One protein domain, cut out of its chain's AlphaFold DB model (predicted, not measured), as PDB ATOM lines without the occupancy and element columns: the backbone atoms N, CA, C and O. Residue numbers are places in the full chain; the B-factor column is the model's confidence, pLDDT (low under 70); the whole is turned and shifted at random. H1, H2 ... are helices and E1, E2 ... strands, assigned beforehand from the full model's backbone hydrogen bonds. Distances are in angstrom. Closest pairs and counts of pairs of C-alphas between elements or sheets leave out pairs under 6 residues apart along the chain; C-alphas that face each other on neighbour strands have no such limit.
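AT A GLANCE: This is residues 120 to 303 of the 303 residues of an uncharacterized protein of Elusimicrobium sp. An273 (UniProt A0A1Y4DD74). A strongly twisted sheet of six strands forms the body, with H1 over one face and H3 over the other. Beyond its E2 edge comes the small strand pair E3 and E5, and past that H2 and the loop of residues 199 to 215 make an arm at one end of the longest axis, with E1 at the other. The printed part has 184 residues, with three named helices and eight named strands in the order E1 E2 H1 H2 E3 H3 E4 E5 E6 E7 E8; both sheets are antiparallel, the larger in the order E1 E8 E7 E6 E4 E2. The class is mixed, helices and strands, with under half of the residues in named elements. The whole is compact, with a radius of gyration of the C-alphas of 17.0 A, yet elongated, spanning 56 by 34 by 34 A.

IN THESE COORDINATES: E1, residues 129 to 131, begins at C-alpha 129, (-9.401, 46.655, -41.595). E2, residues 157 to 164, is 20.9 A long; H1, residues 166 to 175, is 14.0 A. H2, residues 188 to 198, is 15.2 A long and ends at C-alpha 198, (-5.673, 1.629, -58.005). E3 is residues 216 to 218 and H3 residues 224 to 231, 12.2 A long. E4, residues 239 to 246, measures 22.3 A, and E5 is residues 255 to 257. E6, residues 266 to 274, measures 23.7 A; E7, residues 280 to 287, is 20.8 A long and bends by 55 degrees at residue 284. E8, residues 294 to 298, ends at C-alpha 298, (-5.564, 44.159, -48.559).

HOW THE PARTS SIT: The larger sheet's edge strands are E1 and E2. N 129 and O 296 of E1 and E8 are 2.8 A apart, within hydrogen-bond range, as are N 295 and O 286 of E8 and E7, 2.8 A, N 283 and O 271 of E7 and E6, 2.9 A, N 270 and O 242 of E6 and E4, 2.9 A, and N 162 and O 241 of E4 and E2, 2.8 A. E6, E7 and E8 form a meander, each strand the antiparallel neighbour of the one before, with hairpins E6 and E7, and E7 and E8. H1 and H3 are on opposite faces of this sheet, making three layers, helices on both faces. H3 runs along E2, at 1 degrees on the local plane, with a height over the sheet of 7.4 A; their closest C-alphas are those of Ala 229 and Met 162, 4.3 A. The closest C-alphas of H1 and E7 are those of Leu 173 and Leu 287, 6.7 A. E3 and E5 are antiparallel, with N 216 and O 257 2.8 A apart. The closest C-alphas of E2 and E3 are those of Arg 160 and Leu 218, 5.1 A. H2 is not on the larger sheet; its closest C-alpha to E5 is Asp 190, 7.8 A from that of Val 256. Every O i to N i+4 pair is within hydrogen-bond range in H1 and H2, and 3 of 4 in H3.

THE WHOLE: The two C-alphas farthest apart are those of Glu 126 and Pro 202, 57.5 A. The printed part has no cut. The links E1 to E2, H1 to H2 and H2 to E3 are long. The mean pLDDT of the printed part is 79.5; 47 residues are under 70, among them residues 181 to 213 and 247 to 254.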
ATOM      1  N   GLY A 120       8.976  38.675 -54.985       65.00
ATOM      2  CA  GLY A 120       7.709  38.398 -55.679       65.00
ATOM      3  C   GLY A 120       6.478  38.221 -54.783       65.00
ATOM      4  O   GLY A 120       5.393  37.966 -55.311       65.00
ATOM      5  N   TRP A 121       6.618  38.374 -53.463       78.12
ATOM      6  CA  TRP A 121       5.471  38.490 -52.557       78.12
ATOM      7  C   TRP A 121       4.635  39.737 -52.861       78.12
ATOM      8  O   TRP A 121       5.201  40.744 -53.293       78.12
ATOM      9  N   PRO A 122       3.305  39.673 -52.685       81.31
ATOM     10  CA  PRO A 122       2.455  40.823 -52.931       81.31
ATOM     11  C   PRO A 122       2.742  41.936 -51.930       81.31
ATOM     12  O   PRO A 122       2.983  41.690 -50.744       81.31
ATOM     13  N   GLN A 123       2.714  43.167 -52.428       83.38
ATOM     14  CA  GLN A 123       2.754  44.340 -51.575       83.38
ATOM     15  C   GLN A 123       1.429  44.440 -50.819       83.38
ATOM     16  O   GLN A 123       0.368  44.140 -51.364       83.38
ATOM     17  N   LYS A 124       1.501  44.826 -49.550       84.56
ATOM     18  CA  LYS A 124       0.335  45.050 -48.694       84.56
ATOM     19  C   LYS A 124      -0.018  46.526 -48.720       84.56
ATOM     20  O   LYS A 124       0.877  47.363 -48.848       84.56
ATOM     21  N   SER A 125      -1.306  46.820 -48.622       83.75
ATOM     22  CA  SER A 125      -1.784  48.169 -48.355       83.75
ATOM     23  C   SER A 125      -1.212  48.666 -47.026       83.75
ATOM     24  O   SER A 125      -0.960  47.874 -46.116       83.75
ATOM     25  N   GLU A 126      -1.022  49.978 -46.907       77.88
ATOM     26  CA  GLU A 126      -0.687  50.622 -45.630       77.88
ATOM     27  C   GLU A 126      -1.883  50.629 -44.666       77.88
ATOM     28  O   GLU A 126      -1.719  50.795 -43.460       77.88
ATOM     29  N   HIS A 127      -3.087  50.408 -45.196       80.00
ATOM     30  CA  HIS A 127      -4.321  50.380 -44.429       80.00
ATOM     31  C   HIS A 127      -4.774  48.949 -44.166       80.00
ATOM     32  O   HIS A 127      -4.806  48.108 -45.068       80.00
ATOM     33  N   SER A 128      -5.202  48.707 -42.932       85.25
ATOM     34  CA  SER A 128      -5.794  47.451 -42.493       85.25
ATOM     35  C   SER A 128      -7.184  47.681 -41.915       85.25
ATOM     36  O   SER A 128      -7.428  48.652 -41.199       85.25
ATOM     37  N   LEU A 129      -8.079  46.745 -42.181       87.69
ATOM     38  CA  LEU A 129      -9.401  46.655 -41.595       87.69
ATOM     39  C   LEU A 129      -9.335  45.783 -40.335       87.69
ATOM     40  O   LEU A 129      -8.962  44.619 -40.426       87.69
ATOM     41  N   THR A 130      -9.720  46.318 -39.176       90.62
ATOM     42  CA  THR A 130      -9.878  45.511 -37.955       90.62
ATOM     43  C   THR A 130     -11.354  45.252 -37.694       90.62
ATOM     44  O   THR A 130     -12.132  46.197 -37.595       90.62
ATOM     45  N   VAL A 131     -11.740  43.982 -37.576       88.12
ATOM     46  CA  VAL A 131     -13.129  43.568 -37.336       88.12
ATOM     47  C   VAL A 131     -13.214  42.484 -36.275       88.12
ATOM     48  O   VAL A 131     -12.394  41.573 -36.214       88.12
ATOM     49  N   SER A 132     -14.253  42.544 -35.449       87.44
ATOM     50  CA  SER A 132     -14.537  41.508 -34.454       87.44
ATOM     51  C   SER A 132     -15.264  40.296 -35.049       87.44
ATOM     52  O   SER A 132     -15.167  39.203 -34.481       87.44
ATOM     53  N   SER A 133     -15.939  40.478 -36.193       89.50
ATOM     54  CA  SER A 133     -16.734  39.458 -36.883       89.50
ATOM     55  C   SER A 133     -16.545  39.480 -38.404       89.50
ATOM     56  O   SER A 133     -16.207  40.515 -38.974       89.50
ATOM     57  N   LEU A 134     -16.788  38.334 -39.052       88.75
ATOM     58  CA  LEU A 134     -16.826  38.210 -40.517       88.75
ATOM     59  C   LEU A 134     -18.164  38.638 -41.140       88.75
ATOM     60  O   LEU A 134     -18.297  38.605 -42.360       88.75
ATOM     61  N   SER A 135     -19.163  39.015 -40.337       87.62
ATOM     62  CA  SER A 135     -20.463  39.457 -40.854       87.62
ATOM     63  C   SER A 135     -20.308  40.639 -41.819       87.62
ATOM     64  O   SER A 135     -19.633  41.619 -41.507       87.62
ATOM     65  N   GLY A 136     -20.904  40.521 -43.008       84.06
ATOM     66  CA  GLY A 136     -20.752  41.489 -44.095       84.06
ATOM     67  C   GLY A 136     -19.427  41.379 -44.858       84.06
ATOM     68  O   GLY A 136     -19.251  42.070 -45.838       84.06
ATOM     69  N   LEU A 137     -18.480  40.528 -44.469       88.62
ATOM     70  CA  LEU A 137     -17.244  40.311 -45.238       88.62
ATOM     71  C   LEU A 137     -17.270  39.012 -46.050       88.62
ATOM     72  O   LEU A 137     -16.311  38.717 -46.769       88.62
ATOM     73  N   THR A 138     -18.333  38.220 -45.915       90.75
ATOM     74  CA  THR A 138     -18.498  36.939 -46.601       90.75
ATOM     75  C   THR A 138     -18.922  37.158 -48.048       90.75
ATOM     76  O   THR A 138     -19.567  38.139 -48.394       90.75
ATOM     77  N   LEU A 139     -18.537  36.228 -48.918       87.56
ATOM     78  CA  LEU A 139     -18.921  36.224 -50.331       87.56
ATOM     79  C   LEU A 139     -20.066  35.220 -50.549       87.56
ATOM     80  O   LEU A 139     -20.036  34.427 -51.488       87.56
ATOM     81  N   ASP A 140     -21.037  35.195 -49.630       87.31
ATOM     82  CA  ASP A 140     -22.132  34.223 -49.662       87.31
ATOM     83  C   ASP A 140     -22.966  34.392 -50.944       87.31
ATOM     84  O   ASP A 140     -23.416  35.487 -51.279       87.31
ATOM     85  N   GLY A 141     -23.159  33.301 -51.687       83.44
ATOM     86  CA  GLY A 141     -23.869  33.307 -52.969       83.44
ATOM     87  C   GLY A 141     -23.104  33.949 -54.135       83.44
ATOM     88  O   GLY A 141     -23.687  34.147 -55.201       83.44
ATOM     89  N   TYR A 142     -21.816  34.271 -53.970       84.06
ATOM     90  CA  TYR A 142     -20.994  34.821 -55.046       84.06
ATOM     91  C   TYR A 142     -20.755  33.788 -56.157       84.06
ATOM     92  O   TYR A 142     -20.244  32.696 -55.914       84.06
ATOM     93  N   THR A 143     -21.094  34.152 -57.397       80.94
ATOM     94  CA  THR A 143     -20.953  33.297 -58.595       80.94
ATOM     95  C   THR A 143     -20.028  33.888 -59.662       80.94
ATOM     96  O   THR A 143     -19.899  33.320 -60.744       80.94
ATOM     97  N   GLY A 144     -19.407  35.035 -59.379       80.50
ATOM     98  CA  GLY A 144     -18.498  35.709 -60.305       80.50
ATOM     99  C   GLY A 144     -17.099  35.092 -60.349       80.50
ATOM    100  O   GLY A 144     -16.771  34.147 -59.627       80.50
ATOM    101  N   ASP A 145     -16.244  35.675 -61.189       81.50
ATOM    102  CA  ASP A 145     -14.858  35.242 -61.325       81.50
ATOM    103  C   ASP A 145     -14.043  35.595 -60.078       81.50
ATOM    104  O   ASP A 145     -13.858  36.761 -59.717       81.50
ATOM    105  N   CYS A 146     -13.505  34.569 -59.423       82.06
ATOM    106  CA  CYS A 146     -12.641  34.765 -58.271       82.06
ATOM    107  C   CYS A 146     -11.226  35.170 -58.718       82.06
ATOM    108  O   CYS A 146     -10.631  34.497 -59.568       82.06
ATOM    109  N   PRO A 147     -10.632  36.221 -58.124       85.19
ATOM    110  CA  PRO A 147      -9.310  36.687 -58.508       85.19
ATOM    111  C   PRO A 147      -8.238  35.648 -58.177       85.19
ATOM    112  O   PRO A 147      -8.326  34.903 -57.195       85.19
ATOM    113  N   THR A 148      -7.175  35.632 -58.979       86.69
ATOM    114  CA  THR A 148      -6.010  34.777 -58.713       86.69
ATOM    115  C   THR A 148      -5.356  35.150 -57.384       86.69
ATOM    116  O   THR A 148      -5.295  36.322 -57.006       86.69
ATOM    117  N   LEU A 149      -4.854  34.150 -56.656       87.69
ATOM    118  CA  LEU A 149      -4.153  34.403 -55.398       87.69
ATOM    119  C   LEU A 149      -2.848  35.157 -55.693       87.69
ATOM    120  O   LEU A 149      -2.032  34.661 -56.475       87.69
ATOM    121  N   PRO A 150      -2.581  36.305 -55.050       84.38
ATOM    122  CA  PRO A 150      -1.416  37.124 -55.377       84.38
ATOM    123  C   PRO A 150      -0.102  36.582 -54.772       84.38
ATOM    124  O   PRO A 150       0.981  37.126 -55.023       84.38
ATOM    125  N   ILE A 151      -0.181  35.496 -53.994       85.25
ATOM    126  CA  ILE A 151       0.945  34.810 -53.351       85.25
ATOM    127  C   ILE A 151       1.717  33.965 -54.379       85.25
ATOM    128  O   ILE A 151       1.120  33.153 -55.089       85.25
ATOM    129  N   PRO A 152       3.055  34.102 -54.462       79.06
ATOM    130  CA  PRO A 152       3.850  33.358 -55.429       79.06
ATOM    131  C   PRO A 152       3.953  31.878 -55.052       79.06
ATOM    132  O   PRO A 152       4.200  31.549 -53.891       79.06
ATOM    133  N   THR A 153       3.887  30.997 -56.052       79.25
ATOM    134  CA  THR A 153       4.260  29.582 -55.915       79.25
ATOM    135  C   THR A 153       5.772  29.451 -55.725       79.25
ATOM    136  O   THR A 153       6.560  30.008 -56.489       79.25
ATOM    137  N   SER A 154       6.202  28.695 -54.711       73.06
ATOM    138  CA  SER A 154       7.618  28.551 -54.359       73.06
ATOM    139  C   SER A 154       8.007  27.123 -53.988       73.06
ATOM    140  O   SER A 154       7.256  26.394 -53.343       73.06
ATOM    141  N   LYS A 155       9.255  26.748 -54.299       68.06
ATOM    142  CA  LYS A 155       9.858  25.448 -53.943       68.06
ATOM    143  C   LYS A 155      10.120  25.261 -52.442       68.06
ATOM    144  O   LYS A 155      10.632  24.223 -52.047       68.06
ATOM    145  N   ILE A 156       9.824  26.246 -51.605       69.75
ATOM    146  CA  ILE A 156      10.032  26.163 -50.148       69.75
ATOM    147  C   ILE A 156       8.747  26.403 -49.353       69.75
ATOM    148  O   ILE A 156       8.797  26.527 -48.132       69.75
ATOM    149  N   TYR A 157       7.611  26.513 -50.040       79.69
ATOM    150  CA  TYR A 157       6.306  26.723 -49.431       79.69
ATOM    151  C   TYR A 157       5.342  25.640 -49.869       79.69
ATOM    152  O   TYR A 157       5.488  25.042 -50.939       79.69
ATOM    153  N   LEU A 158       4.385  25.397 -48.988       85.19
ATOM    154  CA  LEU A 158       3.255  24.526 -49.206       85.19
ATOM    155  C   LEU A 158       1.991  25.289 -48.810       85.19
ATOM    156  O   LEU A 158       2.034  26.137 -47.918       85.19
ATOM    157  N   TYR A 159       0.885  25.007 -49.486       87.50
ATOM    158  CA  TYR A 159      -0.331  25.806 -49.387       87.50
ATOM    159  C   TYR A 159      -1.524  24.933 -49.018       87.50
ATOM    160  O   TYR A 159      -1.639  23.793 -49.465       87.50
ATOM    161  N   ARG A 160      -2.423  25.478 -48.203       87.81
ATOM    162  CA  ARG A 160      -3.695  24.853 -47.846       87.81
ATOM    163  C   ARG A 160      -4.822  25.852 -48.045       87.81
ATOM    164  O   ARG A 160      -4.941  26.792 -47.266       87.81
ATOM    165  N   GLY A 161      -5.648  25.615 -49.052       88.12
ATOM    166  CA  GLY A 161      -6.937  26.261 -49.248       88.12
ATOM    167  C   GLY A 161      -8.000  25.632 -48.355       88.12
ATOM    168  O   GLY A 161      -8.009  24.416 -48.160       88.12
ATOM    169  N   MET A 162      -8.868  26.455 -47.777       87.56
ATOM    170  CA  MET A 162      -9.973  26.059 -46.903       87.56
ATOM    171  C   MET A 162     -11.113  27.067 -47.031       87.56
ATOM    172  O   MET A 162     -10.852  28.247 -47.245       87.56
ATOM    173  N   GLY A 163     -12.349  26.617 -46.833       88.44
ATOM    174  CA  GLY A 163     -13.469  27.501 -46.519       88.44
ATOM    175  C   GLY A 163     -13.700  27.536 -45.021       88.44
ATOM    176  O   GLY A 163     -14.072  26.522 -44.428       88.44
ATOM    177  N   LEU A 164     -13.422  28.678 -44.395       89.12
ATOM    178  CA  LEU A 164     -13.465  28.817 -42.941       89.12
ATOM    179  C   LEU A 164     -14.547  29.803 -42.524       89.12
ATOM    180  O   LEU A 164     -14.615  30.913 -43.038       89.12
ATOM    181  N   HIS A 165     -15.346  29.398 -41.543       91.12
ATOM    182  CA  HIS A 165     -16.198  30.306 -40.786       91.12
ATOM    183  C   HIS A 165     -15.375  30.991 -39.683       91.12
ATOM    184  O   HIS A 165     -14.250  30.584 -39.373       91.12
ATOM    185  N   GLU A 166     -15.962  31.998 -39.041       90.75
ATOM    186  CA  GLU A 166     -15.285  32.872 -38.080       90.75
ATOM    187  C   GLU A 166     -14.509  32.127 -36.977       90.75
ATOM    188  O   GLU A 166     -13.308  32.350 -36.800       90.75
ATOM    189  N   SER A 167     -15.155  31.210 -36.245       90.56
ATOM    190  CA  SER A 167     -14.492  30.469 -35.161       90.56
ATOM    191  C   SER A 167     -13.372  29.558 -35.655       90.56
ATOM    192  O   SER A 167     -12.345  29.447 -34.983       90.56
ATOM    193  N   ALA A 168     -13.519  28.945 -36.834       89.50
ATOM    194  CA  ALA A 168     -12.468  28.120 -37.414       89.50
ATOM    195  C   ALA A 168     -11.263  28.957 -37.851       89.50
ATOM    196  O   ALA A 168     -10.134  28.573 -37.557       89.50
ATOM    197  N   LEU A 169     -11.477  30.118 -38.479       92.31
ATOM    198  CA  LEU A 169     -10.385  31.025 -38.838       92.31
ATOM    199  C   LEU A 169      -9.621  31.495 -37.596       92.31
ATOM    200  O   LEU A 169      -8.394  31.418 -37.555       92.31
ATOM    201  N   ARG A 170     -10.344  31.909 -36.551       92.69
ATOM    202  CA  ARG A 170      -9.751  32.322 -35.269       92.69
ATOM    203  C   ARG A 170      -8.919  31.203 -34.646       92.69
ATOM    204  O   ARG A 170      -7.801  31.435 -34.191       92.69
ATOM    205  N   ASN A 171      -9.440  29.977 -34.668       90.88
ATOM    206  CA  ASN A 171      -8.730  28.801 -34.182       90.88
ATOM    207  C   ASN A 171      -7.469  28.508 -35.007       90.88
ATOM    208  O   ASN A 171      -6.418  28.289 -34.417       90.88
ATOM    209  N   VAL A 172      -7.536  28.576 -36.340       90.94
ATOM    210  CA  VAL A 172      -6.368  28.377 -37.213       90.94
ATOM    211  C   VAL A 172      -5.279  29.408 -36.923       90.94
ATOM    212  O   VAL A 172      -4.118  29.039 -36.771       90.94
ATOM    213  N   LEU A 173      -5.641  30.686 -36.786       91.06
ATOM    214  CA  LEU A 173      -4.678  31.753 -36.500       91.06
ATOM    215  C   LEU A 173      -4.054  31.627 -35.100       91.06
ATOM    216  O   LEU A 173      -2.874  31.918 -34.930       91.06
ATOM    217  N   LYS A 174      -4.819  31.164 -34.104       90.38
ATOM    218  CA  LYS A 174      -4.347  31.028 -32.716       90.38
ATOM    219  C   LYS A 174      -3.561  29.741 -32.467       90.38
ATOM    220  O   LYS A 174      -2.556  29.748 -31.765       90.38
ATOM    221  N   ASN A 175      -4.048  28.629 -33.006       87.31
ATOM    222  CA  ASN A 175      -3.622  27.280 -32.639       87.31
ATOM    223  C   ASN A 175      -2.929  26.520 -33.777       87.31
ATOM    224  O   ASN A 175      -2.372  25.452 -33.524       87.31
ATOM    225  N   GLY A 176      -2.937  27.053 -35.000       87.88
ATOM    226  CA  GLY A 176      -2.365  26.405 -36.175       87.88
ATOM    227  C   GLY A 176      -3.345  25.490 -36.922       87.88
ATOM    228  O   GLY A 176      -4.538  25.442 -36.626       87.88
ATOM    229  N   LEU A 177      -2.839  24.755 -37.918       86.94
ATOM    230  CA  LEU A 177      -3.619  23.748 -38.642       86.94
ATOM    231  C   LEU A 177      -3.557  22.445 -37.865       86.94
ATOM    232  O   LEU A 177      -2.610  21.670 -38.012       86.94
ATOM    233  N   ARG A 178      -4.578  22.204 -37.049       83.31
ATOM    234  CA  ARG A 178      -4.706  20.920 -36.380       83.31
ATOM    235  C   ARG A 178      -5.342  19.909 -37.304       83.31
ATOM    236  O   ARG A 178      -6.326  20.181 -37.987       83.31
ATOM    237  N   VAL A 179      -4.815  18.704 -37.261       76.12
ATOM    238  CA  VAL A 179      -5.300  17.566 -38.031       76.12
ATOM    239  C   VAL A 179      -6.723  17.194 -37.621       76.12
ATOM    240  O   VAL A 179      -7.531  16.770 -38.437       76.12
ATOM    241  N   GLN A 180      -7.083  17.424 -36.363       72.06
ATOM    242  CA  GLN A 180      -8.461  17.285 -35.904       72.06
ATOM    243  C   GLN A 180      -9.419  18.332 -36.500       72.06
ATOM    244  O   GLN A 180     -10.609  18.052 -36.609       72.06
ATOM    245  N   ASP A 181      -8.932  19.489 -36.940       66.75
ATOM    246  CA  ASP A 181      -9.776  20.610 -37.369       66.75
ATOM    247  C   ASP A 181      -9.934  20.674 -38.900       66.75
ATOM    248  O   ASP A 181     -10.651  21.527 -39.419       66.75
ATOM    249  N   SER A 182      -9.314  19.750 -39.645       61.09
ATOM    250  CA  SER A 182      -9.245  19.764 -41.113       61.09
ATOM    251  C   SER A 182     -10.584  19.486 -41.834       61.09
ATOM    252  O   SER A 182     -10.652  19.543 -43.063       61.09
ATOM    253  N   GLY A 183     -11.673  19.288 -41.084       62.03
ATOM    254  CA  GLY A 183     -13.034  19.122 -41.601       62.03
ATOM    255  C   GLY A 183     -13.318  17.717 -42.143       62.03
ATOM    256  O   GLY A 183     -12.416  16.896 -42.308       62.03
ATOM    257  N   LYS A 184     -14.597  17.425 -42.424       63.84
ATOM    258  CA  LYS A 184     -15.045  16.103 -42.912       63.84
ATOM    259  C   LYS A 184     -14.452  15.723 -44.279       63.84
ATOM    260  O   LYS A 184     -14.288  14.543 -44.541       63.84
ATOM    261  N   HIS A 185     -14.085  16.720 -45.088       63.78
ATOM    262  CA  HIS A 185     -13.547  16.571 -46.449       63.78
ATOM    263  C   HIS A 185     -12.015  16.678 -46.522       63.78
ATOM    264  O   HIS A 185     -11.442  16.921 -47.585       63.78
ATOM    265  N   SER A 186     -11.323  16.575 -45.384       62.75
ATOM    266  CA  SER A 186      -9.859  16.678 -45.319       62.75
ATOM    267  C   SER A 186      -9.139  15.565 -46.073       62.75
ATOM    268  O   SER A 186      -8.072  15.804 -46.644       62.75
ATOM    269  N   ASN A 187      -9.743  14.376 -46.090       64.94
ATOM    270  CA  ASN A 187      -9.147  13.161 -46.632       64.94
ATOM    271  C   ASN A 187      -9.551  12.892 -48.086       64.94
ATOM    272  O   ASN A 187      -8.864  12.120 -48.747       64.94
ATOM    273  N   ASP A 188     -10.594  13.549 -48.605       68.12
ATOM    274  CA  ASP A 188     -11.209  13.258 -49.912       68.12
ATOM    275  C   ASP A 188     -10.192  13.210 -51.053       68.12
ATOM    276  O   ASP A 188     -10.266  12.351 -51.926       68.12
ATOM    277  N   LEU A 189      -9.193  14.091 -51.031       66.75
ATOM    278  CA  LEU A 189      -8.173  14.134 -52.069       66.75
ATOM    279  C   LEU A 189      -7.161  12.981 -51.975       66.75
ATOM    280  O   LEU A 189      -6.800  12.424 -53.005       66.75
ATOM    281  N   ASP A 190      -6.735  12.575 -50.774       67.94
ATOM    282  CA  ASP A 190      -5.886  11.380 -50.608       67.94
ATOM    283  C   ASP A 190      -6.672  10.109 -50.941       67.94
ATOM    284  O   ASP A 190      -6.158   9.226 -51.620       67.94
ATOM    285  N   ILE A 191      -7.947  10.049 -50.544       69.31
ATOM    286  CA  ILE A 191      -8.859   8.956 -50.894       69.31
ATOM    287  C   ILE A 191      -8.994   8.863 -52.417       69.31
ATOM    288  O   ILE A 191      -8.742   7.805 -52.986       69.31
ATOM    289  N   ASN A 192      -9.295   9.972 -53.096       68.69
ATOM    290  CA  ASN A 192      -9.421  10.013 -54.552       68.69
ATOM    291  C   ASN A 192      -8.104   9.686 -55.260       68.69
ATOM    292  O   ASN A 192      -8.114   8.934 -56.229       68.69
ATOM    293  N   MET A 193      -6.963  10.196 -54.784       68.50
ATOM    294  CA  MET A 193      -5.656   9.876 -55.368       68.50
ATOM    295  C   MET A 193      -5.307   8.395 -55.205       68.50
ATOM    296  O   MET A 193      -4.828   7.778 -56.157       68.50
ATOM    297  N   ARG A 194      -5.574   7.805 -54.033       67.50
ATOM    298  CA  ARG A 194      -5.372   6.371 -53.797       67.50
ATOM    299  C   ARG A 194      -6.286   5.546 -54.690       67.50
ATOM    300  O   ARG A 194      -5.776   4.719 -55.435       67.50
ATOM    301  N   LEU A 195      -7.588   5.826 -54.707       68.81
ATOM    302  CA  LEU A 195      -8.554   5.118 -55.552       68.81
ATOM    303  C   LEU A 195      -8.225   5.252 -57.048       68.81
ATOM    304  O   LEU A 195      -8.246   4.258 -57.767       68.81
ATOM    305  N   ALA A 196      -7.837   6.441 -57.516       66.81
ATOM    306  CA  ALA A 196      -7.429   6.655 -58.905       66.81
ATOM    307  C   ALA A 196      -6.146   5.886 -59.258       66.81
ATOM    308  O   ALA A 196      -6.047   5.313 -60.341       66.81
ATOM    309  N   SER A 197      -5.178   5.818 -58.337       60.97
ATOM    310  CA  SER A 197      -3.948   5.040 -58.531       60.97
ATOM    311  C   SER A 197      -4.172   3.522 -58.551       60.97
ATOM    312  O   SER A 197      -3.296   2.783 -58.994       60.97
ATOM    313  N   MET A 198      -5.337   3.052 -58.094       60.25
ATOM    314  CA  MET A 198      -5.673   1.629 -58.005       60.25
ATOM    315  C   MET A 198      -6.287   1.056 -59.290       60.25
ATOM    316  O   MET A 198      -6.302  -0.165 -59.456       60.25
ATOM    317  N   GLY A 199      -6.765   1.898 -60.215       64.62
ATOM    318  CA  GLY A 199      -7.395   1.433 -61.454       64.62
ATOM    319  C   GLY A 199      -8.540   0.444 -61.185       64.62
ATOM    320  O   GLY A 199      -9.494   0.776 -60.489       64.62
ATOM    321  N   THR A 200      -8.446  -0.776 -61.727       58.78
ATOM    322  CA  THR A 200      -9.431  -1.867 -61.554       58.78
ATOM    323  C   THR A 200      -9.025  -2.926 -60.518       58.78
ATOM    324  O   THR A 200      -9.682  -3.965 -60.414       58.78
ATOM    325  N   MET A 201      -7.941  -2.720 -59.758       59.38
ATOM    326  CA  MET A 201      -7.461  -3.730 -58.807       59.38
ATOM    327  C   MET A 201      -8.371  -3.832 -57.567       59.38
ATOM    328  O   MET A 201      -8.820  -2.808 -57.045       59.38
ATOM    329  N   PRO A 202      -8.622  -5.050 -57.045       59.78
ATOM    330  CA  PRO A 202      -9.462  -5.238 -55.869       59.78
ATOM    331  C   PRO A 202      -8.860  -4.562 -54.630       59.78
ATOM    332  O   PRO A 202      -7.694  -4.759 -54.282       59.78
ATOM    333  N   VAL A 203      -9.687  -3.767 -53.951       63.44
ATOM    334  CA  VAL A 203      -9.327  -2.996 -52.757       63.44
ATOM    335  C   VAL A 203      -8.987  -3.944 -51.601       63.44
ATOM    336  O   VAL A 203      -9.856  -4.637 -51.074       63.44
ATOM    337  N   SER A 204      -7.722  -3.978 -51.173       60.78
ATOM    338  CA  SER A 204      -7.299  -4.777 -50.012       60.78
ATOM    339  C   SER A 204      -7.462  -4.007 -48.689       60.78
ATOM    340  O   SER A 204      -7.335  -2.783 -48.649       60.78
ATOM    341  N   ARG A 205      -7.665  -4.709 -47.558       58.25
ATOM    342  CA  ARG A 205      -7.706  -4.085 -46.211       58.25
ATOM    343  C   ARG A 205      -6.447  -3.278 -45.884       58.25
ATOM    344  O   ARG A 205      -6.531  -2.271 -45.191       58.25
ATOM    345  N   GLN A 206      -5.289  -3.708 -46.384       62.81
ATOM    346  CA  GLN A 206      -4.022  -3.009 -46.182       62.81
ATOM    347  C   GLN A 206      -3.982  -1.663 -46.930       62.81
ATOM    348  O   GLN A 206      -3.309  -0.744 -46.479       62.81
ATOM    349  N   MET A 207      -4.711  -1.536 -48.045       60.00
ATOM    350  CA  MET A 207      -4.800  -0.305 -48.847       60.00
ATOM    351  C   MET A 207      -5.770   0.719 -48.253       60.00
ATOM    352  O   MET A 207      -5.512   1.918 -48.324       60.00
ATOM    353  N   MET A 208      -6.836   0.240 -47.609       65.38
ATOM    354  CA  MET A 208      -7.765   1.071 -46.829       65.38
ATOM    355  C   MET A 208      -7.191   1.475 -45.465       65.38
ATOM    356  O   MET A 208      -7.776   2.286 -44.747       65.38
ATOM    357  N   LYS A 209      -6.049   0.894 -45.081       62.56
ATOM    358  CA  LYS A 209      -5.398   1.186 -43.812       62.56
ATOM    359  C   LYS A 209      -5.049   2.671 -43.754       62.56
ATOM    360  O   LYS A 209      -4.490   3.236 -44.696       62.56
ATOM    361  N   ASP A 210      -5.383   3.282 -42.626       63.41
ATOM    362  CA  ASP A 210      -5.179   4.697 -42.337       63.41
ATOM    363  C   ASP A 210      -6.032   5.686 -43.160       63.41
ATOM    364  O   ASP A 210      -5.775   6.884 -43.084       63.41
ATOM    365  N   MET A 211      -7.043   5.243 -43.922       64.31
ATOM    366  CA  MET A 211      -7.932   6.174 -44.648       64.31
ATOM    367  C   MET A 211      -8.771   7.064 -43.723       64.31
ATOM    368  O   MET A 211      -9.052   8.213 -44.060       64.31
ATOM    369  N   ASP A 212      -9.116   6.549 -42.545       65.44
ATOM    370  CA  ASP A 212      -9.868   7.285 -41.522       65.44
ATOM    371  C   ASP A 212      -8.959   8.114 -40.605       65.44
ATOM    372  O   ASP A 212      -9.442   8.867 -39.754       65.44
ATOM    373  N   ILE A 213      -7.632   7.992 -40.751       68.88
ATOM    374  CA  ILE A 213      -6.706   8.834 -40.000       68.88
ATOM    375  C   ILE A 213      -6.828  10.241 -40.560       68.88
ATOM    376  O   ILE A 213      -6.624  10.485 -41.750       68.88
ATOM    377  N   ARG A 214      -7.188  11.178 -39.685       71.12
ATOM    378  CA  ARG A 214      -7.255  12.586 -40.052       71.12
ATOM    379  C   ARG A 214      -5.883  13.048 -40.526       71.12
ATOM    380  O   ARG A 214      -4.853  12.665 -39.972       71.12
ATOM    381  N   GLN A 215      -5.878  13.881 -41.554       74.62
ATOM    382  CA  GLN A 215      -4.659  14.418 -42.142       74.62
ATOM    383  C   GLN A 215      -4.926  15.800 -42.730       74.62
ATOM    384  O   GLN A 215      -6.060  16.183 -43.018       74.62
ATOM    385  N   THR A 216      -3.857  16.565 -42.892       76.50
ATOM    386  CA  THR A 216      -3.859  17.858 -43.567       76.50
ATOM    387  C   THR A 216      -3.119  17.705 -44.879       76.50
ATOM    388  O   THR A 216      -1.976  17.250 -44.918       76.50
ATOM    389  N   TYR A 217      -3.766  18.102 -45.968       78.31
ATOM    390  CA  TYR A 217      -3.169  18.046 -47.292       78.31
ATOM    391  C   TYR A 217      -2.657  19.413 -47.708       78.31
ATOM    392  O   TYR A 217      -3.443  20.360 -47.789       78.31
ATOM    393  N   LEU A 218      -1.363  19.504 -48.000       82.94
ATOM    394  CA  LEU A 218      -0.742  20.712 -48.515       82.94
ATOM    395  C   LEU A 218      -0.331  20.542 -49.982       82.94
ATOM    396  O   LEU A 218       0.251  19.526 -50.375       82.94
ATOM    397  N   THR A 219      -0.584  21.571 -50.786       82.38
ATOM    398  CA  THR A 219      -0.228  21.625 -52.202       82.38
ATOM    399  C   THR A 219       1.113  22.335 -52.408       82.38
ATOM    400  O   THR A 219       1.467  23.251 -51.664       82.38
ATOM    401  N   PRO A 220       1.883  21.957 -53.440       79.06
ATOM    402  CA  PRO A 220       3.100  22.665 -53.836       79.06
ATOM    403  C   PRO A 220       2.842  23.957 -54.623       79.06
ATOM    404  O   PRO A 220       3.796  24.696 -54.895       79.06
ATOM    405  N   ASN A 221       1.593  24.190 -55.033       83.81
ATOM    406  CA  ASN A 221       1.162  25.271 -55.906       83.81
ATOM    407  C   ASN A 221       0.066  26.096 -55.224       83.81
ATOM    408  O   ASN A 221      -0.934  25.552 -54.744       83.81
ATOM    409  N   ALA A 222       0.269  27.411 -55.205       83.81
ATOM    410  CA  ALA A 222      -0.610  28.361 -54.545       83.81
ATOM    411  C   ALA A 222      -1.969  28.501 -55.257       83.81
ATOM    412  O   ALA A 222      -2.970  28.759 -54.601       83.81
ATOM    413  N   GLN A 223      -2.025  28.289 -56.578       86.25
ATOM    414  CA  GLN A 223      -3.274  28.387 -57.348       86.25
ATOM    415  C   GLN A 223      -4.099  27.098 -57.284       86.25
ATOM    416  O   GLN A 223      -5.315  27.158 -57.164       86.25
ATOM    417  N   GLU A 224      -3.457  25.925 -57.296       81.94
ATOM    418  CA  GLU A 224      -4.166  24.631 -57.224       81.94
ATOM    419  C   GLU A 224      -5.017  24.508 -55.955       81.94
ATOM    420  O   GLU A 224      -6.105  23.940 -55.974       81.94
ATOM    421  N   THR A 225      -4.549  25.089 -54.849       83.88
ATOM    422  CA  THR A 225      -5.262  25.037 -53.569       83.88
ATOM    423  C   THR A 225      -6.522  25.911 -53.543       83.88
ATOM    424  O   THR A 225      -7.409  25.682 -52.719       83.88
ATOM    425  N   LEU A 226      -6.639  26.887 -54.452       84.44
ATOM    426  CA  LEU A 226      -7.793  27.787 -54.513       84.44
ATOM    427  C   LEU A 226      -9.069  27.076 -54.900       84.44
ATOM    428  O   LEU A 226     -10.114  27.398 -54.350       84.44
ATOM    429  N   HIS A 227      -8.986  26.094 -55.797       80.19
ATOM    430  CA  HIS A 227     -10.160  25.334 -56.200       80.19
ATOM    431  C   HIS A 227     -10.855  24.712 -54.981       80.19
ATOM    432  O   HIS A 227     -12.068  24.836 -54.823       80.19
ATOM    433  N   TYR A 228     -10.072  24.137 -54.063       76.00
ATOM    434  CA  TYR A 228     -10.601  23.597 -52.815       76.00
ATOM    435  C   TYR A 228     -11.145  24.692 -51.894       76.00
ATOM    436  O   TYR A 228     -12.200  24.510 -51.298       76.00
ATOM    437  N   ALA A 229     -10.463  25.836 -51.775       82.94
ATOM    438  CA  ALA A 229     -10.984  26.948 -50.983       82.94
ATOM    439  C   ALA A 229     -12.354  27.400 -51.518       82.94
ATOM    440  O   ALA A 229     -13.315  27.452 -50.763       82.94
ATOM    441  N   TYR A 230     -12.482  27.640 -52.820       85.38
ATOM    442  CA  TYR A 230     -13.702  28.158 -53.439       85.38
ATOM    443  C   TYR A 230     -14.893  27.205 -53.341       85.38
ATOM    444  O   TYR A 230     -15.981  27.654 -52.991       85.38
ATOM    445  N   MET A 231     -14.690  25.899 -53.547       79.81
ATOM    446  CA  MET A 231     -15.782  24.914 -53.480       79.81
ATOM    447  C   MET A 231     -16.529  24.886 -52.140       79.81
ATOM    448  O   MET A 231     -17.681  24.469 -52.109       79.81
ATOM    449  N   TYR A 232     -15.898  25.313 -51.042       77.69
ATOM    450  CA  TYR A 232     -16.465  25.188 -49.695       77.69
ATOM    451  C   TYR A 232     -16.628  26.524 -48.959       77.69
ATOM    452  O   TYR A 232     -16.780  26.517 -47.736       77.69
ATOM    453  N   SER A 233     -16.549  27.659 -49.661       82.75
ATOM    454  CA  SER A 233     -16.463  28.977 -49.012       82.75
ATOM    455  C   SER A 233     -17.616  29.934 -49.255       82.75
ATOM    456  O   SER A 233     -17.796  30.816 -48.435       82.75
ATOM    457  N   PHE A 234     -18.370  29.818 -50.347       82.69
ATOM    458  CA  PHE A 234     -19.380  30.828 -50.715       82.69
ATOM    459  C   PHE A 234     -20.766  30.552 -50.126       82.69
ATOM    460  O   PHE A 234     -21.782  30.983 -50.669       82.69
ATOM    461  N   GLU A 235     -20.803  29.804 -49.028       83.38
ATOM    462  CA  GLU A 235     -22.019  29.433 -48.323       83.38
ATOM    463  C   GLU A 235     -21.759  29.391 -46.813       83.38
ATOM    464  O   GLU A 235     -20.654  29.077 -46.352       83.38
ATOM    465  N   GLU A 236     -22.821  29.623 -46.039       85.12
ATOM    466  CA  GLU A 236     -22.842  29.485 -44.577       85.12
ATOM    467  C   GLU A 236     -21.869  30.423 -43.835       85.12
ATOM    468  O   GLU A 236     -21.364  30.076 -42.764       85.12
ATOM    469  N   GLY A 237     -21.595  31.614 -44.379       85.69
ATOM    470  CA  GLY A 237     -20.748  32.609 -43.721       85.69
ATOM    471  C   GLY A 237     -19.274  32.204 -43.657       85.69
ATOM    472  O   GLY A 237     -18.537  32.624 -42.758       85.69
ATOM    473  N   LYS A 238     -18.848  31.336 -44.577       90.25
ATOM    474  CA  LYS A 238     -17.445  30.963 -44.750       90.25
ATOM    475  C   LYS A 238     -16.757  31.975 -45.665       90.25
ATOM    476  O   LYS A 238     -17.388  32.722 -46.406       90.25
ATOM    477  N   ILE A 239     -15.433  32.009 -45.591       91.44
ATOM    478  CA  ILE A 239     -14.600  32.739 -46.542       91.44
ATOM    479  C   ILE A 239     -13.481  31.839 -47.071       91.44
ATOM    480  O   ILE A 239     -12.991  30.978 -46.326       91.44
ATOM    481  N   PRO A 240     -13.040  32.035 -48.329       92.19
ATOM    482  CA  PRO A 240     -11.871  31.348 -48.854       92.19
ATOM    483  C   PRO A 240     -10.615  31.805 -48.120       92.19
ATOM    484  O   PRO A 240     -10.287  32.989 -48.100       92.19
ATOM    485  N   VAL A 241      -9.881  30.854 -47.551       92.31
ATOM    486  CA  VAL A 241      -8.630  31.086 -46.828       92.31
ATOM    487  C   VAL A 241      -7.542  30.196 -47.404       92.31
ATOM    488  O   VAL A 241      -7.738  29.000 -47.598       92.31
ATOM    489  N   VAL A 242      -6.365  30.768 -47.639       92.31
ATOM    490  CA  VAL A 242      -5.155  30.048 -48.024       92.31
ATOM    491  C   VAL A 242      -4.082  30.258 -46.969       92.31
ATOM    492  O   VAL A 242      -3.548  31.357 -46.808       92.31
ATOM    493  N   VAL A 243      -3.722  29.181 -46.282       90.88
ATOM    494  CA  VAL A 243      -2.584  29.155 -45.363       90.88
ATOM    495  C   VAL A 243      -1.340  28.750 -46.138       90.88
ATOM    496  O   VAL A 243      -1.285  27.680 -46.746       90.88
ATOM    497  N   THR A 244      -0.326  29.606 -46.105       89.06
ATOM    498  CA  THR A 244       1.009  29.315 -46.624       89.06
ATOM    499  C   THR A 244       1.875  28.853 -45.469       89.06
ATOM    500  O   THR A 244       2.256  29.638 -44.601       89.06
ATOM    501  N   VAL A 245       2.215  27.573 -45.473       84.06
ATOM    502  CA  VAL A 245       3.110  26.975 -44.488       84.06
ATOM    503  C   VAL A 245       4.507  26.931 -45.076       84.06
ATOM    504  O   VAL A 245       4.709  26.701 -46.278       84.06
ATOM    505  N   ARG A 246       5.509  27.143 -44.226       72.88
ATOM    506  CA  ARG A 246       6.885  26.954 -44.656       72.88
ATOM    507  C   ARG A 246       7.140  25.470 -44.885       72.88
ATOM    508  O   ARG A 246       7.153  24.665 -43.966       72.88
ATOM    509  N   GLY A 247       7.281  25.119 -46.154       60.31
ATOM    510  CA  GLY A 247       7.183  23.757 -46.634       60.31
ATOM    511  C   GLY A 247       8.525  23.054 -46.730       60.31
ATOM    512  O   GLY A 247       9.429  23.487 -47.447       60.31
ATOM    513  N   TRP A 248       8.614  21.905 -46.073       56.88
ATOM    514  CA  TRP A 248       9.689  20.930 -46.208       56.88
ATOM    515  C   TRP A 248       9.477  20.079 -47.471       56.88
ATOM    516  O   TRP A 248       8.982  18.955 -47.405       56.88
ATOM    517  N   ARG A 249       9.802  20.610 -48.659       54.22
ATOM    518  CA  ARG A 249       9.646  19.839 -49.906       54.22
ATOM    519  C   ARG A 249      10.687  18.721 -50.007       54.22
ATOM    520  O   ARG A 249      11.890  18.974 -50.029       54.22
ATOM    521  N   LYS A 250      10.200  17.492 -50.196       44.72
ATOM    522  CA  LYS A 250      10.920  16.377 -50.829       44.72
ATOM    523  C   LYS A 250      10.124  15.956 -52.071       44.72
ATOM    524  O   LYS A 250       9.422  14.957 -52.046       44.72
ATOM    525  N   GLY A 251      10.185  16.769 -53.129       51.28
ATOM    526  CA  GLY A 251       9.483  16.524 -54.396       51.28
ATOM    527  C   GLY A 251       8.496  17.623 -54.809       51.28
ATOM    528  O   GLY A 251       8.417  18.689 -54.195       51.28
ATOM    529  N   ASN A 252       7.778  17.357 -55.903       57.16
ATOM    530  CA  ASN A 252       6.737  18.224 -56.474       57.16
ATOM    531  C   ASN A 252       5.325  17.651 -56.302       57.16
ATOM    532  O   ASN A 252       4.389  18.164 -56.901       57.16
ATOM    533  N   SER A 253       5.177  16.582 -55.525       62.56
ATOM    534  CA  SER A 253       3.880  16.003 -55.214       62.56
ATOM    535  C   SER A 253       3.225  16.740 -54.054       62.56
ATOM    536  O   SER A 253       3.839  17.538 -53.345       62.56
ATOM    537  N   HIS A 254       1.960  16.426 -53.847       68.12
ATOM    538  CA  HIS A 254       1.230  16.843 -52.672       68.12
ATOM    539  C   HIS A 254       1.788  16.227 -51.390       68.12
ATOM    540  O   HIS A 254       2.393  15.151 -51.409       68.12
ATOM    541  N   HIS A 255       1.595  16.937 -50.282       73.06
ATOM    542  CA  HIS A 255       2.142  16.580 -48.983       73.06
ATOM    543  C   HIS A 255       1.013  16.295 -48.003       73.06
ATOM    544  O   HIS A 255       0.265  17.191 -47.617       73.06
ATOM    545  N   VAL A 256       0.920  15.035 -47.597       74.56
ATOM    546  CA  VAL A 256      -0.004  14.570 -46.567       74.56
ATOM    547  C   VAL A 256       0.704  14.648 -45.219       74.56
ATOM    548  O   VAL A 256       1.748  14.023 -45.029       74.56
ATOM    549  N   ILE A 257       0.154  15.431 -44.294       75.81
ATOM    550  CA  ILE A 257       0.700  15.631 -42.951       75.81
ATOM    551  C   ILE A 257      -0.303  15.100 -41.929       75.81
ATOM    552  O   ILE A 257      -1.472  15.474 -41.945       75.81
ATOM    553  N   ARG A 258       0.162  14.216 -41.043       74.94
ATOM    554  CA  ARG A 258      -0.636  13.611 -39.959       74.94
ATOM    555  C   ARG A 258      -0.400  14.271 -38.598       74.94
ATOM    556  O   ARG A 258      -0.969  13.844 -37.602       74.94
ATOM    557  N   GLU A 259       0.438  15.299 -38.567       76.44
ATOM    558  CA  GLU A 259       0.784  16.084 -37.386       76.44
ATOM    559  C   GLU A 259       0.170  17.485 -37.473       76.44
ATOM    560  O   GLU A 259      -0.048  18.020 -38.565       76.44
ATOM    561  N   ASP A 260      -0.081  18.089 -36.316       81.25
ATOM    562  CA  ASP A 260      -0.529  19.474 -36.245       81.25
ATOM    563  C   ASP A 260       0.581  20.419 -36.723       81.25
ATOM    564  O   ASP A 260       1.755  20.266 -36.378       81.25
ATOM    565  N   ILE A 261       0.204  21.433 -37.499       83.25
ATOM    566  CA  ILE A 261       1.116  22.485 -37.950       83.25
ATOM    567  C   ILE A 261       0.893  23.696 -37.044       83.25
ATOM    568  O   ILE A 261      -0.165  24.323 -37.147       83.25
ATOM    569  N   PRO A 262       1.848  24.062 -36.173       82.56
ATOM    570  CA  PRO A 262       1.670  25.190 -35.270       82.56
ATOM    571  C   PRO A 262       1.596  26.509 -36.048       82.56
ATOM    572  O   PRO A 262       2.238  26.667 -37.088       82.56
ATOM    573  N   ALA A 263       0.872  27.496 -35.510       83.94
ATOM    574  CA  ALA A 263       0.739  28.820 -36.131       83.94
ATOM    575  C   ALA A 263       2.098  29.515 -36.362       83.94
ATOM    576  O   ALA A 263       2.255  30.268 -37.317       83.94
ATOM    577  N   SER A 264       3.114  29.204 -35.545       78.00
ATOM    578  CA  SER A 264       4.489  29.702 -35.709       78.00
ATOM    579  C   SER A 264       5.145  29.313 -37.036       78.00
ATOM    580  O   SER A 264       6.103  29.957 -37.460       78.00
ATOM    581  N   ASP A 265       4.670  28.240 -37.671       79.25
ATOM    582  CA  ASP A 265       5.219  27.730 -38.929       79.25
ATOM    583  C   ASP A 265       4.481  28.312 -40.155       79.25
ATOM    584  O   ASP A 265       4.861  28.054 -41.307       79.25
ATOM    585  N   PHE A 266       3.448  29.134 -39.928       85.38
ATOM    586  CA  PHE A 266       2.780  29.884 -40.984       85.38
ATOM    587  C   PHE A 266       3.672  31.025 -41.465       85.38
ATOM    588  O   PHE A 266       4.256  31.783 -40.694       85.38
ATOM    589  N   VAL A 267       3.775  31.150 -42.783       84.31
ATOM    590  CA  VAL A 267       4.450  32.275 -43.439       84.31
ATOM    591  C   VAL A 267       3.452  33.386 -43.722       84.31
ATOM    592  O   VAL A 267       3.794  34.556 -43.589       84.31
ATOM    593  N   GLU A 268       2.237  33.010 -44.123       88.44
ATOM    594  CA  GLU A 268       1.147  33.929 -44.433       88.44
ATOM    595  C   GLU A 268      -0.186  33.196 -44.346       88.44
ATOM    596  O   GLU A 268      -0.286  32.034 -44.749       88.44
ATOM    597  N   VAL A 269      -1.220  33.904 -43.911       92.62
ATOM    598  CA  VAL A 269      -2.608  33.496 -44.099       92.62
ATOM    599  C   VAL A 269      -3.278  34.550 -44.971       92.62
ATOM    600  O   VAL A 269      -3.293  35.730 -44.632       92.62
ATOM    601  N   SER A 270      -3.766  34.132 -46.136       94.50
ATOM    602  CA  SER A 270      -4.518  34.990 -47.056       94.50
ATOM    603  C   SER A 270      -5.990  34.629 -46.995       94.50
ATOM    604  O   SER A 270      -6.314  33.446 -46.968       94.50
ATOM    605  N   ALA A 271      -6.870  35.616 -47.028       94.44
ATOM    606  CA  ALA A 271      -8.309  35.417 -47.083       94.44
ATOM    607  C   ALA A 271      -8.919  36.266 -48.202       94.44
ATOM    608  O   ALA A 271      -8.445  37.375 -48.459       94.44
ATOM    609  N   LEU A 272      -9.947  35.739 -48.861       93.88
ATOM    610  CA  LEU A 272     -10.738  36.469 -49.841       93.88
ATOM    611  C   LEU A 272     -12.023  36.950 -49.170       93.88
ATOM    612  O   LEU A 272     -12.793  36.134 -48.669       93.88
ATOM    613  N   ILE A 273     -12.237  38.261 -49.144       93.25
ATOM    614  CA  ILE A 273     -13.390  38.885 -48.484       93.25
ATOM    615  C   ILE A 273     -14.145  39.803 -49.443       93.25
ATOM    616  O   ILE A 273     -13.613  40.197 -50.483       93.25
ATOM    617  N   GLN A 274     -15.371  40.164 -49.076       90.50
ATOM    618  CA  GLN A 274     -16.152  41.170 -49.780       90.50
ATOM    619  C   GLN A 274     -15.567  42.573 -49.555       90.50
ATOM    620  O   GLN A 274     -15.419  43.058 -48.428       90.50
ATOM    621  N   GLY A 275     -15.204  43.216 -50.660       85.44
ATOM    622  CA  GLY A 275     -14.726  44.587 -50.729       85.44
ATOM    623  C   GLY A 275     -15.855  45.624 -50.667       85.44
ATOM    624  O   GLY A 275     -17.039  45.279 -50.639       85.44
ATOM    625  N   PRO A 276     -15.501  46.919 -50.664       76.81
ATOM    626  CA  PRO A 276     -16.441  48.015 -50.438       76.81
ATOM    627  C   PRO A 276     -17.510  48.193 -51.529       76.81
ATOM    628  O   PRO A 276     -18.527  48.824 -51.259       76.81
ATOM    629  N   LYS A 277     -17.312  47.677 -52.749       77.38
ATOM    630  CA  LYS A 277     -18.308  47.701 -53.838       77.38
ATOM    631  C   LYS A 277     -18.836  46.296 -54.154       77.38
ATOM    632  O   LYS A 277     -19.365  46.063 -55.240       77.38
ATOM    633  N   GLY A 278     -18.688  45.358 -53.215       77.25
ATOM    634  CA  GLY A 278     -19.099  43.965 -53.372       77.25
ATOM    635  C   GLY A 278     -18.134  43.099 -54.186       77.25
ATOM    636  O   GLY A 278     -18.438  41.940 -54.458       77.25
ATOM    637  N   GLU A 279     -16.976  43.628 -54.580       84.69
ATOM    638  CA  GLU A 279     -15.946  42.898 -55.310       84.69
ATOM    639  C   GLU A 279     -15.093  42.016 -54.381       84.69
ATOM    640  O   GLU A 279     -14.815  42.401 -53.246       84.69
ATOM    641  N   PRO A 280     -14.631  40.840 -54.832       90.00
ATOM    642  CA  PRO A 280     -13.746  39.994 -54.038       90.00
ATOM    643  C   PRO A 280     -12.345  40.614 -53.912       90.00
ATOM    644  O   PRO A 280     -11.681  40.898 -54.911       90.00
ATOM    645  N   VAL A 281     -11.858  40.768 -52.679       91.00
ATOM    646  CA  VAL A 281     -10.540  41.347 -52.370       91.00
ATOM    647  C   VAL A 281      -9.696  40.352 -51.583       91.00
ATOM    648  O   VAL A 281     -10.122  39.829 -50.553       91.00
ATOM    649  N   TRP A 282      -8.470  40.104 -52.053       92.75
ATOM    650  CA  TRP A 282      -7.493  39.317 -51.305       92.75
ATOM    651  C   TRP A 282      -6.820  40.172 -50.233       92.75
ATOM    652  O   TRP A 282      -6.218  41.207 -50.525       92.75
ATOM    653  N   CYS A 283      -6.841  39.669 -49.006       92.44
ATOM    654  CA  CYS A 283      -6.210  40.279 -47.848       92.44
ATOM    655  C   CYS A 283      -5.250  39.293 -47.187       92.44
ATOM    656  O   CYS A 283      -5.515  38.091 -47.136       92.44
ATOM    657  N   ARG A 284      -4.164  39.799 -46.605       93.50
ATOM    658  CA  ARG A 284      -3.519  39.111 -45.487       93.50
ATOM    659  C   ARG A 284      -4.442  39.199 -44.280       93.50
ATOM    660  O   ARG A 284      -5.004  40.264 -44.037       93.50
ATOM    661  N   VAL A 285      -4.563  38.114 -43.529       94.38
ATOM    662  CA  VAL A 285      -5.296  38.101 -42.264       94.38
ATOM    663  C   VAL A 285      -4.369  37.738 -41.110       94.38
ATOM    664  O   VAL A 285      -3.637  36.752 -41.176       94.38
ATOM    665  N   ASP A 286      -4.424  38.539 -40.055       92.69
ATOM    666  CA  ASP A 286      -3.769  38.290 -38.773       92.69
ATOM    667  C   ASP A 286      -4.804  38.403 -37.635       92.69
ATOM    668  O   ASP A 286      -5.919  38.896 -37.833       92.69
ATOM    669  N   LEU A 287      -4.444  37.937 -36.436       90.62
ATOM    670  CA  LEU A 287      -5.182  38.265 -35.213       90.62
ATOM    671  C   LEU A 287      -4.676  39.598 -34.660       90.62
ATOM    672  O   LEU A 287      -3.470  39.840 -34.643       90.62
ATOM    673  N   ALA A 288      -5.597  40.432 -34.195       87.94
ATOM    674  CA  ALA A 288      -5.281  41.626 -33.430       87.94
ATOM    675  C   ALA A 288      -4.708  41.255 -32.050       87.94
ATOM    676  O   ALA A 288      -4.824  40.117 -31.584       87.94
ATOM    677  N   ASP A 289      -4.127  42.246 -31.373       86.50
ATOM    678  CA  ASP A 289      -3.486  42.073 -30.061       86.50
ATOM    679  C   ASP A 289      -4.459  41.611 -28.961       86.50
ATOM    680  O   ASP A 289      -4.044  41.021 -27.965       86.50
ATOM    681  N   ASP A 290      -5.764  41.826 -29.154       84.69
ATOM    682  CA  ASP A 290      -6.819  41.318 -28.270       84.69
ATOM    683  C   ASP A 290      -6.973  39.780 -28.331       84.69
ATOM    684  O   ASP A 290      -7.713  39.192 -27.538       84.69
ATOM    685  N   GLY A 291      -6.292  39.112 -29.271       80.44
ATOM    686  CA  GLY A 291      -6.375  37.669 -29.501       80.44
ATOM    687  C   GLY A 291      -7.749  37.203 -29.987       80.44
ATOM    688  O   GLY A 291      -8.015  35.996 -30.041       80.44
ATOM    689  N   TYR A 292      -8.619  38.153 -30.322       88.62
ATOM    690  CA  TYR A 292      -9.943  37.952 -30.858       88.62
ATOM    691  C   TYR A 292      -9.967  38.578 -32.252       88.62
ATOM    692  O   TYR A 292      -9.824  37.836 -33.219       88.62
ATOM    693  N   SER A 293     -10.154  39.883 -32.387       90.00
ATOM    694  CA  SER A 293     -10.444  40.566 -33.651       90.00
ATOM    695  C   SER A 293      -9.482  40.203 -34.792       90.00
ATOM    696  O   SER A 293      -8.306  39.920 -34.586       90.00
ATOM    697  N   PHE A 294      -9.987  40.206 -36.023       92.19
ATOM    698  CA  PHE A 294      -9.195  39.969 -37.226       92.19
ATOM    699  C   PHE A 294      -8.675  41.283 -37.784       92.19
ATOM    700  O   PHE A 294      -9.416  42.264 -37.852       92.19
ATOM    701  N   VAL A 295      -7.432  41.274 -38.250       92.00
ATOM    702  CA  VAL A 295      -6.822  42.367 -39.005       92.00
ATOM    703  C   VAL A 295      -6.672  41.916 -40.454       92.00
ATOM    704  O   VAL A 295      -5.828  41.079 -40.768       92.00
ATOM    705  N   PHE A 296      -7.494  42.465 -41.343       92.75
ATOM    706  CA  PHE A 296      -7.429  42.244 -42.784       92.75
ATOM    707  C   PHE A 296      -6.632  43.361 -43.453       92.75
ATOM    708  O   PHE A 296      -7.047  44.515 -43.460       92.75
ATOM    709  N   THR A 297      -5.498  43.022 -44.054       91.75
ATOM    710  CA  THR A 297      -4.663  43.963 -44.810       91.75
ATOM    711  C   THR A 297      -4.740  43.625 -46.298       91.75
ATOM    712  O   THR A 297      -4.161  42.613 -46.705       91.75
ATOM    713  N   PRO A 298      -5.437  44.423 -47.128       92.31
ATOM    714  CA  PRO A 298      -5.564  44.159 -48.559       92.31
ATOM    715  C   PRO A 298      -4.211  44.094 -49.265       92.31
ATOM    716  O   PRO A 298      -3.290  44.850 -48.939       92.31
ATOM    717  N   TYR A 299      -4.088  43.220 -50.261       88.69
ATOM    718  CA  TYR A 299      -2.939  43.254 -51.162       88.69
ATOM    719  C   TYR A 299      -3.125  44.323 -52.236       88.69
ATOM    720  O   TYR A 299      -4.217  44.521 -52.763       88.69
ATOM    721  N   VAL A 300      -2.026  44.978 -52.597       82.94
ATOM    722  CA  VAL A 300      -1.981  45.912 -53.718       82.94
ATOM    723  C   VAL A 300      -1.885  45.101 -55.016       82.94
ATOM    724  O   VAL A 300      -1.045  44.193 -55.097       82.94
ATOM    725  N   PRO A 301      -2.709  45.401 -56.036       67.69
ATOM    726  CA  PRO A 301      -2.576  44.790 -57.351       67.69
ATOM    727  C   PRO A 301      -1.151  44.978 -57.879       67.69
ATOM    728  O   PRO A 301      -0.581  46.066 -57.777       67.69
ATOM    729  N   LYS A 302      -0.555  43.919 -58.432       59.62
ATOM    730  CA  LYS A 302       0.711  44.070 -59.159       59.62
ATOM    731  C   LYS A 302       0.429  44.873 -60.442       59.62
ATOM    732  O   LYS A 302      -0.568  44.559 -61.091       59.62
ATOM    733  N   PRO A 303       1.247  45.894 -60.765       45.94
ATOM    734  CA  PRO A 303       1.120  46.652 -62.007       45.94
ATOM    735  C   PRO A 303       1.384  45.784 -63.241       45.94
ATOM    736  O   PRO A 303       2.108  44.765 -63.107       45.94
TER     737      PRO A 303